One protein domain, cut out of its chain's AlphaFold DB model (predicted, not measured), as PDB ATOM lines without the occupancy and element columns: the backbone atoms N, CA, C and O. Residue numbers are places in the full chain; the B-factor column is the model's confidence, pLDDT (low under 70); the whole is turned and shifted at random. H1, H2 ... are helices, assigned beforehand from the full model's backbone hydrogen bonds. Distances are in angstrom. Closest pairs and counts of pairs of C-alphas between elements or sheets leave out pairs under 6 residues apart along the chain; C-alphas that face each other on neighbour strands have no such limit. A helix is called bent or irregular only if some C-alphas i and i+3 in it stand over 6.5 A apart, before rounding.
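This is residues 111 to 175 of the 596 residues of an uncharacterized protein of Corchorus olitorius (UniProt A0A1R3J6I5). Two long helices, H1 and H3, run side by side and opposite ways, while at one end of the pair H1 turns sharply through a kink and the short H2 leads over to H3. The 65 printed residues hold three named helices, H1, H2 and H3 in chain order, and no named strand: all helix. The whole is loose, with a radius of gyration of the C-alphas of 13.4 A, and elongated, spanning 38 by 24 by 14 A.

H1, residues 111 to 139, has a kink of 96 degrees near residue 133 and is irregular: C-alphas 131 and 134 are 8.3 A apart. It touches H2, residues 146 to 153, with residues 130 to 133 alone; the closest C-alphas, of Ile 130 and Arg 152, are 5.9 A apart. H1 touches H3, residues 155 to 174, at a shallow tilt of 17 degrees, opposite ways; their closest C-alphas, of Lys 112 and Leu 173, are 5.1 A apart. H2 and H3 are close but not clearly touching, about perpendicular at 76 degrees. Every O i to N i+4 pair is within hydrogen-bond range in H3, against 18 of 25 in H1 and 3 of 4 in H2.

H1 begins at C-alpha 111 (52.538, 50.075, 21.623) and measures 33.3 A from first to last C-alpha. H2 measures 11.5 A. H3 measures 27.8 A and ends at C-alpha 174 (51.463, 43.873, 30.032).

The C-alphas farthest apart, of Gly 141 and Ser 175, are 39.7 A apart. The printed part has no cut, the link from H1 to H2 is short and that from H2 to H3 tight. No printed residue is under 70 in pLDDT.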
ATOM      1  N   PRO A 111      53.155  51.021  22.556       74.81
ATOM      2  CA  PRO A 111      52.538  50.075  21.623       74.81
ATOM      3  C   PRO A 111      51.997  48.821  22.323       74.81
ATOM      4  O   PRO A 111      50.859  48.422  22.087       74.81
ATOM      5  N   LYS A 112      52.768  48.242  23.258       79.31
ATOM      6  CA  LYS A 112      52.326  47.089  24.054       79.31
ATOM      7  C   LYS A 112      51.124  47.432  24.942       79.31
ATOM      8  O   LYS A 112      50.181  46.648  25.019       79.31
ATOM      9  N   ARG A 113      51.130  48.609  25.587       78.00
ATOM     10  CA  ARG A 113      50.005  49.080  26.420       78.00
ATOM     11  C   ARG A 113      48.725  49.233  25.603       78.00
ATOM     12  O   ARG A 113      47.676  48.791  26.068       78.00
ATOM     13  N   LEU A 114      48.807  49.814  24.406       78.25
ATOM     14  CA  LEU A 114      47.657  49.975  23.516       78.25
ATOM     15  C   LEU A 114      47.119  48.613  23.059       78.25
ATOM     16  O   LEU A 114      45.941  48.331  23.267       78.25
ATOM     17  N   LEU A 115      47.991  47.731  22.557       73.94
ATOM     18  CA  LEU A 115      47.621  46.367  22.164       73.94
ATOM     19  C   LEU A 115      46.968  45.592  23.322       73.94
ATOM     20  O   LEU A 115      45.940  44.955  23.119       73.94
ATOM     21  N   SER A 116      47.482  45.711  24.554       76.69
ATOM     22  CA  SER A 116      46.921  45.018  25.728       76.69
ATOM     23  C   SER A 116      45.472  45.404  26.066       76.69
ATOM     24  O   SER A 116      44.786  44.629  26.728       76.69
ATOM     25  N   LYS A 117      44.995  46.572  25.605       81.06
ATOM     26  CA  LYS A 117      43.591  46.998  25.733       81.06
ATOM     27  C   LYS A 117      42.692  46.441  24.627       81.06
ATOM     28  O   LYS A 117      41.487  46.350  24.824       81.06
ATOM     29  N   VAL A 118      43.266  46.073  23.481       81.31
ATOM     30  CA  VAL A 118      42.540  45.493  22.339       81.31
ATOM     31  C   VAL A 118      42.325  43.987  22.525       81.31
ATOM     32  O   VAL A 118      41.303  43.470  22.082       81.31
ATOM     33  N   VAL A 119      43.230  43.285  23.223       80.81
ATOM     34  CA  VAL A 119      43.139  41.822  23.420       80.81
ATOM     35  C   VAL A 119      41.785  41.360  23.986       80.81
ATOM     36  O   VAL A 119      41.201  40.480  23.357       80.81
ATOM     37  N   PRO A 120      41.212  41.957  25.054       80.94
ATOM     38  CA  PRO A 120      39.900  41.534  25.551       80.94
ATOM     39  C   PRO A 120      38.780  41.732  24.523       80.94
ATOM     40  O   PRO A 120      37.939  40.855  24.355       80.94
ATOM     41  N   VAL A 121      38.795  42.847  23.782       82.62
ATOM     42  CA  VAL A 121      37.810  43.127  22.720       82.62
ATOM     43  C   VAL A 121      37.891  42.066  21.620       82.62
ATOM     44  O   VAL A 121      36.868  41.549  21.180       82.62
ATOM     45  N   PHE A 122      39.108  41.682  21.226       82.12
ATOM     46  CA  PHE A 122      39.331  40.608  20.261       82.12
ATOM     47  C   PHE A 122      38.898  39.234  20.802       82.12
ATOM     48  O   PHE A 122      38.227  38.495  20.087       82.12
ATOM     49  N   GLN A 123      39.200  38.903  22.064       84.88
ATOM     50  CA  GLN A 123      38.749  37.658  22.702       84.88
ATOM     51  C   GLN A 123      37.220  37.550  22.717       84.88
ATOM     52  O   GLN A 123      36.682  36.535  22.282       84.88
ATOM     53  N   PHE A 124      36.516  38.593  23.171       86.75
ATOM     54  CA  PHE A 124      35.051  38.612  23.168       86.75
ATOM     55  C   PHE A 124      34.474  38.583  21.747       86.75
ATOM     56  O   PHE A 124      33.469  37.915  21.526       86.75
ATOM     57  N   GLY A 125      35.137  39.210  20.768       84.19
ATOM     58  CA  GLY A 125      34.785  39.093  19.351       84.19
ATOM     59  C   GLY A 125      34.885  37.654  18.829       84.19
ATOM     60  O   GLY A 125      33.934  37.148  18.241       84.19
ATOM     61  N   VAL A 126      35.995  36.957  19.097       81.94
ATOM     62  CA  VAL A 126      36.186  35.548  18.704       81.94
ATOM     63  C   VAL A 126      35.188  34.627  19.413       81.94
ATOM     64  O   VAL A 126      34.594  33.768  18.766       81.94
ATOM     65  N   ILE A 127      34.936  34.828  20.710       85.81
ATOM     66  CA  ILE A 127      33.918  34.075  21.463       85.81
ATOM     67  C   ILE A 127      32.519  34.320  20.873       85.81
ATOM     68  O   ILE A 127      31.779  33.364  20.644       85.81
ATOM     69  N   GLY A 128      32.182  35.571  20.545       82.12
ATOM     70  CA  GLY A 128      30.935  35.936  19.871       82.12
ATOM     71  C   GLY A 128      30.780  35.269  18.502       82.12
ATOM     72  O   GLY A 128      29.716  34.727  18.208       82.12
ATOM     73  N   ILE A 129      31.848  35.212  17.700       85.38
ATOM     74  CA  ILE A 129      31.866  34.479  16.424       85.38
ATOM     75  C   ILE A 129      31.653  32.977  16.657       85.38
ATOM     76  O   ILE A 129      30.831  32.383  15.968       85.38
ATOM     77  N   ILE A 130      32.318  32.354  17.638       85.69
ATOM     78  CA  ILE A 130      32.130  30.925  17.953       85.69
ATOM     79  C   ILE A 130      30.671  30.638  18.356       85.69
ATOM     80  O   ILE A 130      30.081  29.668  17.875       85.69
ATOM     81  N   MET A 131      30.073  31.489  19.196       85.06
ATOM     82  CA  MET A 131      28.713  31.303  19.716       85.06
ATOM     83  C   MET A 131      27.610  31.611  18.694       85.06
ATOM     84  O   MET A 131      26.663  30.835  18.584       85.06
ATOM     85  N   ALA A 132      27.722  32.718  17.954       84.44
ATOM     86  CA  ALA A 132      26.658  33.272  17.109       84.44
ATOM     87  C   ALA A 132      27.002  33.318  15.606       84.44
ATOM     88  O   ALA A 132      26.250  33.897  14.823       84.44
ATOM     89  N   GLY A 133      28.112  32.708  15.177       82.62
ATOM     90  CA  GLY A 133      28.609  32.759  13.797       82.62
ATOM     91  C   GLY A 133      27.581  32.386  12.725       82.62
ATOM     92  O   GLY A 133      27.518  33.058  11.701       82.62
ATOM     93  N   GLU A 134      26.716  31.395  12.963       82.62
ATOM     94  CA  GLU A 134      25.633  31.044  12.022       82.62
ATOM     95  C   GLU A 134      24.632  32.171  11.747       82.62
ATOM     96  O   GLU A 134      24.003  32.165  10.696       82.62
ATOM     97  N   GLN A 135      24.482  33.128  12.661       82.38
ATOM     98  CA  GLN A 135      23.654  34.320  12.462       82.38
ATOM     99  C   GLN A 135      24.511  35.498  11.982       82.38
ATOM    100  O   GLN A 135      24.096  36.256  11.108       82.38
ATOM    101  N   LEU A 136      25.737  35.617  12.506       79.00
ATOM    102  CA  LEU A 136      26.656  36.710  12.200       79.00
ATOM    103  C   LEU A 136      27.149  36.685  10.743       79.00
ATOM    104  O   LEU A 136      27.132  37.724  10.092       79.00
ATOM    105  N   PHE A 137      27.570  35.523  10.222       85.62
ATOM    106  CA  PHE A 137      28.094  35.414   8.854       85.62
ATOM    107  C   PHE A 137      27.022  35.762   7.797       85.62
ATOM    108  O   PHE A 137      27.293  36.643   6.978       85.62
ATOM    109  N   PRO A 138      25.789  35.204   7.829       84.94
ATOM    110  CA  PRO A 138      24.748  35.595   6.876       84.94
ATOM    111  C   PRO A 138      24.321  37.061   7.004       84.94
ATOM    112  O   PRO A 138      24.036  37.696   5.992       84.94
ATOM    113  N   MET A 139      24.334  37.629   8.218       80.50
ATOM    114  CA  MET A 139      24.025  39.048   8.448       80.50
ATOM    115  C   MET A 139      25.032  39.997   7.772       80.50
ATOM    116  O   MET A 139      24.656  41.101   7.387       80.50
ATOM    117  N   ILE A 140      26.284  39.565   7.573       83.12
ATOM    118  CA  ILE A 140      27.304  40.292   6.792       83.12
ATOM    119  C   ILE A 140      27.410  39.807   5.333       83.12
ATOM    120  O   ILE A 140      28.378  40.126   4.647       83.12
ATOM    121  N   GLY A 141      26.432  39.035   4.844       81.88
ATOM    122  CA  GLY A 141      26.373  38.561   3.457       81.88
ATOM    123  C   GLY A 141      27.362  37.442   3.108       81.88
ATOM    124  O   GLY A 141      27.618  37.209   1.929       81.88
ATOM    125  N   MET A 142      27.925  36.746   4.102       85.19
ATOM    126  CA  MET A 142      28.887  35.656   3.903       85.19
ATOM    127  C   MET A 142      28.325  34.315   4.389       85.19
ATOM    128  O   MET A 142      27.583  34.244   5.365       85.19
ATOM    129  N   THR A 143      28.709  33.211   3.752       85.94
ATOM    130  CA  THR A 143      28.476  31.877   4.323       85.94
ATOM    131  C   THR A 143      29.524  31.578   5.406       85.94
ATOM    132  O   THR A 143      30.674  32.012   5.272       85.94
ATOM    133  N   PRO A 144      29.178  30.851   6.491       85.88
ATOM    134  CA  PRO A 144      30.154  30.473   7.508       85.88
ATOM    135  C   PRO A 144      31.326  29.679   6.896       85.88
ATOM    136  O   PRO A 144      31.099  28.653   6.249       85.88
ATOM    137  N   PRO A 145      32.583  30.121   7.069       84.31
ATOM    138  CA  PRO A 145      33.737  29.494   6.428       84.31
ATOM    139  C   PRO A 145      34.089  28.136   7.072       84.31
ATOM    140  O   PRO A 145      33.825  27.940   8.258       84.31
ATOM    141  N   PRO A 146      34.762  27.202   6.367       83.88
ATOM    142  CA  PRO A 146      34.995  25.837   6.867       83.88
ATOM    143  C   PRO A 146      35.672  25.741   8.246       83.88
ATOM    144  O   PRO A 146      35.334  24.869   9.044       83.88
ATOM    145  N   TRP A 147      36.587  26.663   8.572       83.69
ATOM    146  CA  TRP A 147      37.257  26.698   9.877       83.69
ATOM    147  C   TRP A 147      36.304  26.999  11.046       83.69
ATOM    148  O   TRP A 147      36.576  26.575  12.169       83.69
ATOM    149  N   TYR A 148      35.180  27.685  10.803       86.62
ATOM    150  CA  TYR A 148      34.186  27.986  11.836       86.62
ATOM    151  C   TYR A 148      33.577  26.700  12.399       86.62
ATOM    152  O   TYR A 148      33.477  26.548  13.615       86.62
ATOM    153  N   TYR A 149      33.243  25.743  11.529       84.31
ATOM    154  CA  TYR A 149      32.677  24.462  11.948       84.31
ATOM    155  C   TYR A 149      33.645  23.674  12.840       84.31
ATOM    156  O   TYR A 149      33.208  23.135  13.853       84.31
ATOM    157  N   ASN A 150      34.954  23.703  12.558       81.81
ATOM    158  CA  ASN A 150      35.977  23.070  13.407       81.81
ATOM    159  C   ASN A 150      36.084  23.713  14.801       81.81
ATOM    160  O   ASN A 150      36.258  23.011  15.794       81.81
ATOM    161  N   LEU A 151      35.962  25.043  14.902       80.19
ATOM    162  CA  LEU A 151      35.939  25.718  16.205       80.19
ATOM    163  C   LEU A 151      34.629  25.464  16.961       80.19
ATOM    164  O   LEU A 151      34.628  25.414  18.192       80.19
ATOM    165  N   ARG A 152      33.518  25.297  16.235       81.44
ATOM    166  CA  ARG A 152      32.175  25.099  16.787       81.44
ATOM    167  C   ARG A 152      31.927  23.677  17.292       81.44
ATOM    168  O   ARG A 152      31.306  23.530  18.344       81.44
ATOM    169  N   THR A 153      32.406  22.643  16.596       81.06
ATOM    170  CA  THR A 153      32.277  21.239  17.045       81.06
ATOM    171  C   THR A 153      32.925  21.020  18.410       81.06
ATOM    172  O   THR A 153      32.402  20.256  19.214       81.06
ATOM    173  N   ASN A 154      33.990  21.765  18.720       81.94
ATOM    174  CA  ASN A 154      34.554  21.875  20.063       81.94
ATOM    175  C   ASN A 154      34.385  23.295  20.640       81.94
ATOM    176  O   ASN A 154      35.360  23.921  21.058       81.94
ATOM    177  N   ARG A 155      33.151  23.834  20.662       79.06
ATOM    178  CA  ARG A 155      32.891  25.226  21.089       79.06
ATOM    179  C   ARG A 155      33.519  25.586  22.437       79.06
ATOM    180  O   ARG A 155      34.142  26.639  22.544       79.06
ATOM    181  N   PHE A 156      33.420  24.718  23.445       76.56
ATOM    182  CA  PHE A 156      33.990  24.993  24.768       76.56
ATOM    183  C   PHE A 156      35.511  24.900  24.794       76.56
ATOM    184  O   PHE A 156      36.140  25.766  25.394       76.56
ATOM    185  N   GLY A 157      36.116  23.918  24.116       75.44
ATOM    186  CA  GLY A 157      37.570  23.849  23.973       75.44
ATOM    187  C   GLY A 157      38.119  25.080  23.255       75.44
ATOM    188  O   GLY A 157      39.090  25.677  23.716       75.44
ATOM    189  N   SER A 158      37.448  25.532  22.194       78.62
ATOM    190  CA  SER A 158      37.797  26.743  21.442       78.62
ATOM    191  C   SER A 158      37.635  28.022  22.271       78.62
ATOM    192  O   SER A 158      38.526  28.871  22.256       78.62
ATOM    193  N   ILE A 159      36.547  28.162  23.038       81.62
ATOM    194  CA  ILE A 159      36.321  29.305  23.941       81.62
ATOM    195  C   ILE A 159      37.346  29.308  25.082       81.62
ATOM    196  O   ILE A 159      37.973  30.336  25.325       81.62
ATOM    197  N   ALA A 160      37.583  28.168  25.739       74.50
ATOM    198  CA  ALA A 160      38.573  28.043  26.807       74.50
ATOM    199  C   ALA A 160      39.999  28.313  26.301       74.50
ATOM    200  O   ALA A 160      40.764  29.017  26.959       74.50
ATOM    201  N   THR A 161      40.336  27.839  25.098       77.88
ATOM    202  CA  THR A 161      41.618  28.119  24.435       77.88
ATOM    203  C   THR A 161      41.741  29.602  24.077       77.88
ATOM    204  O   THR A 161      42.771  30.207  24.354       77.88
ATOM    205  N   THR A 162      40.686  30.230  23.548       80.88
ATOM    206  CA  THR A 162      40.653  31.677  23.248       80.88
ATOM    207  C   THR A 162      40.814  32.522  24.517       80.88
ATOM    208  O   THR A 162      41.552  33.511  24.533       80.88
ATOM    209  N   TRP A 163      40.165  32.117  25.610       83.44
ATOM    210  CA  TRP A 163      40.281  32.763  26.914       83.44
ATOM    211  C   TRP A 163      41.699  32.633  27.482       83.44
ATOM    212  O   TRP A 163      42.319  33.634  27.840       83.44
ATOM    213  N   LEU A 164      42.252  31.416  27.503       79.19
ATOM    214  CA  LEU A 164      43.581  31.133  28.044       79.19
ATOM    215  C   LEU A 164      44.687  31.799  27.215       79.19
ATOM    216  O   LEU A 164      45.508  32.520  27.779       79.19
ATOM    217  N   LEU A 165      44.691  31.621  25.890       78.00
ATOM    218  CA  LEU A 165      45.691  32.227  25.004       78.00
ATOM    219  C   LEU A 165      45.632  33.753  25.035       78.00
ATOM    220  O   LEU A 165      46.677  34.397  25.099       78.00
ATOM    221  N   GLY A 166      44.435  34.343  25.041       80.81
ATOM    222  CA  GLY A 166      44.296  35.793  25.135       80.81
ATOM    223  C   GLY A 166      44.751  36.344  26.489       80.81
ATOM    224  O   GLY A 166      45.459  37.344  26.508       80.81
ATOM    225  N   ASN A 167      44.498  35.650  27.606       82.88
ATOM    226  CA  ASN A 167      45.043  36.035  28.917       82.88
ATOM    227  C   ASN A 167      46.579  35.915  28.972       82.88
ATOM    228  O   ASN A 167      47.251  36.796  29.510       82.88
ATOM    229  N   VAL A 168      47.157  34.865  28.375       81.19
ATOM    230  CA  VAL A 168      48.619  34.711  28.234       81.19
ATOM    231  C   VAL A 168      49.204  35.845  27.385       81.19
ATOM    232  O   VAL A 168      50.192  36.468  27.777       81.19
ATOM    233  N   PHE A 169      48.572  36.171  26.257       78.69
ATOM    234  CA  PHE A 169      49.007  37.239  25.359       78.69
ATOM    235  C   PHE A 169      48.839  38.634  25.982       78.69
ATOM    236  O   PHE A 169      49.726  39.481  25.865       78.69
ATOM    237  N   GLN A 170      47.756  38.866  26.729       83.44
ATOM    238  CA  GLN A 170      47.532  40.084  27.503       83.44
ATOM    239  C   GLN A 170      48.593  40.244  28.597       83.44
ATOM    240  O   GLN A 170      49.175  41.322  28.709       83.44
ATOM    241  N   SER A 171      48.914  39.180  29.342       79.44
ATOM    242  CA  SER A 171      49.997  39.173  30.334       79.44
ATOM    243  C   SER A 171      51.360  39.476  29.692       79.44
ATOM    244  O   SER A 171      52.104  40.339  30.163       79.44
ATOM    245  N   PHE A 172      51.656  38.874  28.534       81.38
ATOM    246  CA  PHE A 172      52.868  39.158  27.760       81.38
ATOM    247  C   PHE A 172      52.949  40.617  27.273       81.38
ATOM    248  O   PHE A 172      54.013  41.242  27.355       81.38
ATOM    249  N   LEU A 173      51.846  41.206  26.807       80.56
ATOM    250  CA  LEU A 173      51.799  42.620  26.417       80.56
ATOM    251  C   LEU A 173      51.883  43.556  27.631       80.56
ATOM    252  O   LEU A 173      52.536  44.596  27.571       80.56
ATOM    253  N   GLN A 174      51.304  43.167  28.763       82.44
ATOM    254  CA  GLN A 174      51.463  43.873  30.032       82.44
ATOM    255  C   GLN A 174      52.855  43.679  30.655       82.44
ATOM    256  O   GLN A 174      53.164  44.350  31.639       82.44
ATOM    257  N   SER A 175      53.719  42.817  30.104       84.19
ATOM    258  CA  SER A 175      55.099  42.652  30.566       84.19
ATOM    259  C   SER A 175      56.022  43.745  30.002       84.19
ATOM    260  O   SER A 175      56.249  43.868  28.789       84.19
TER     261      SER A 175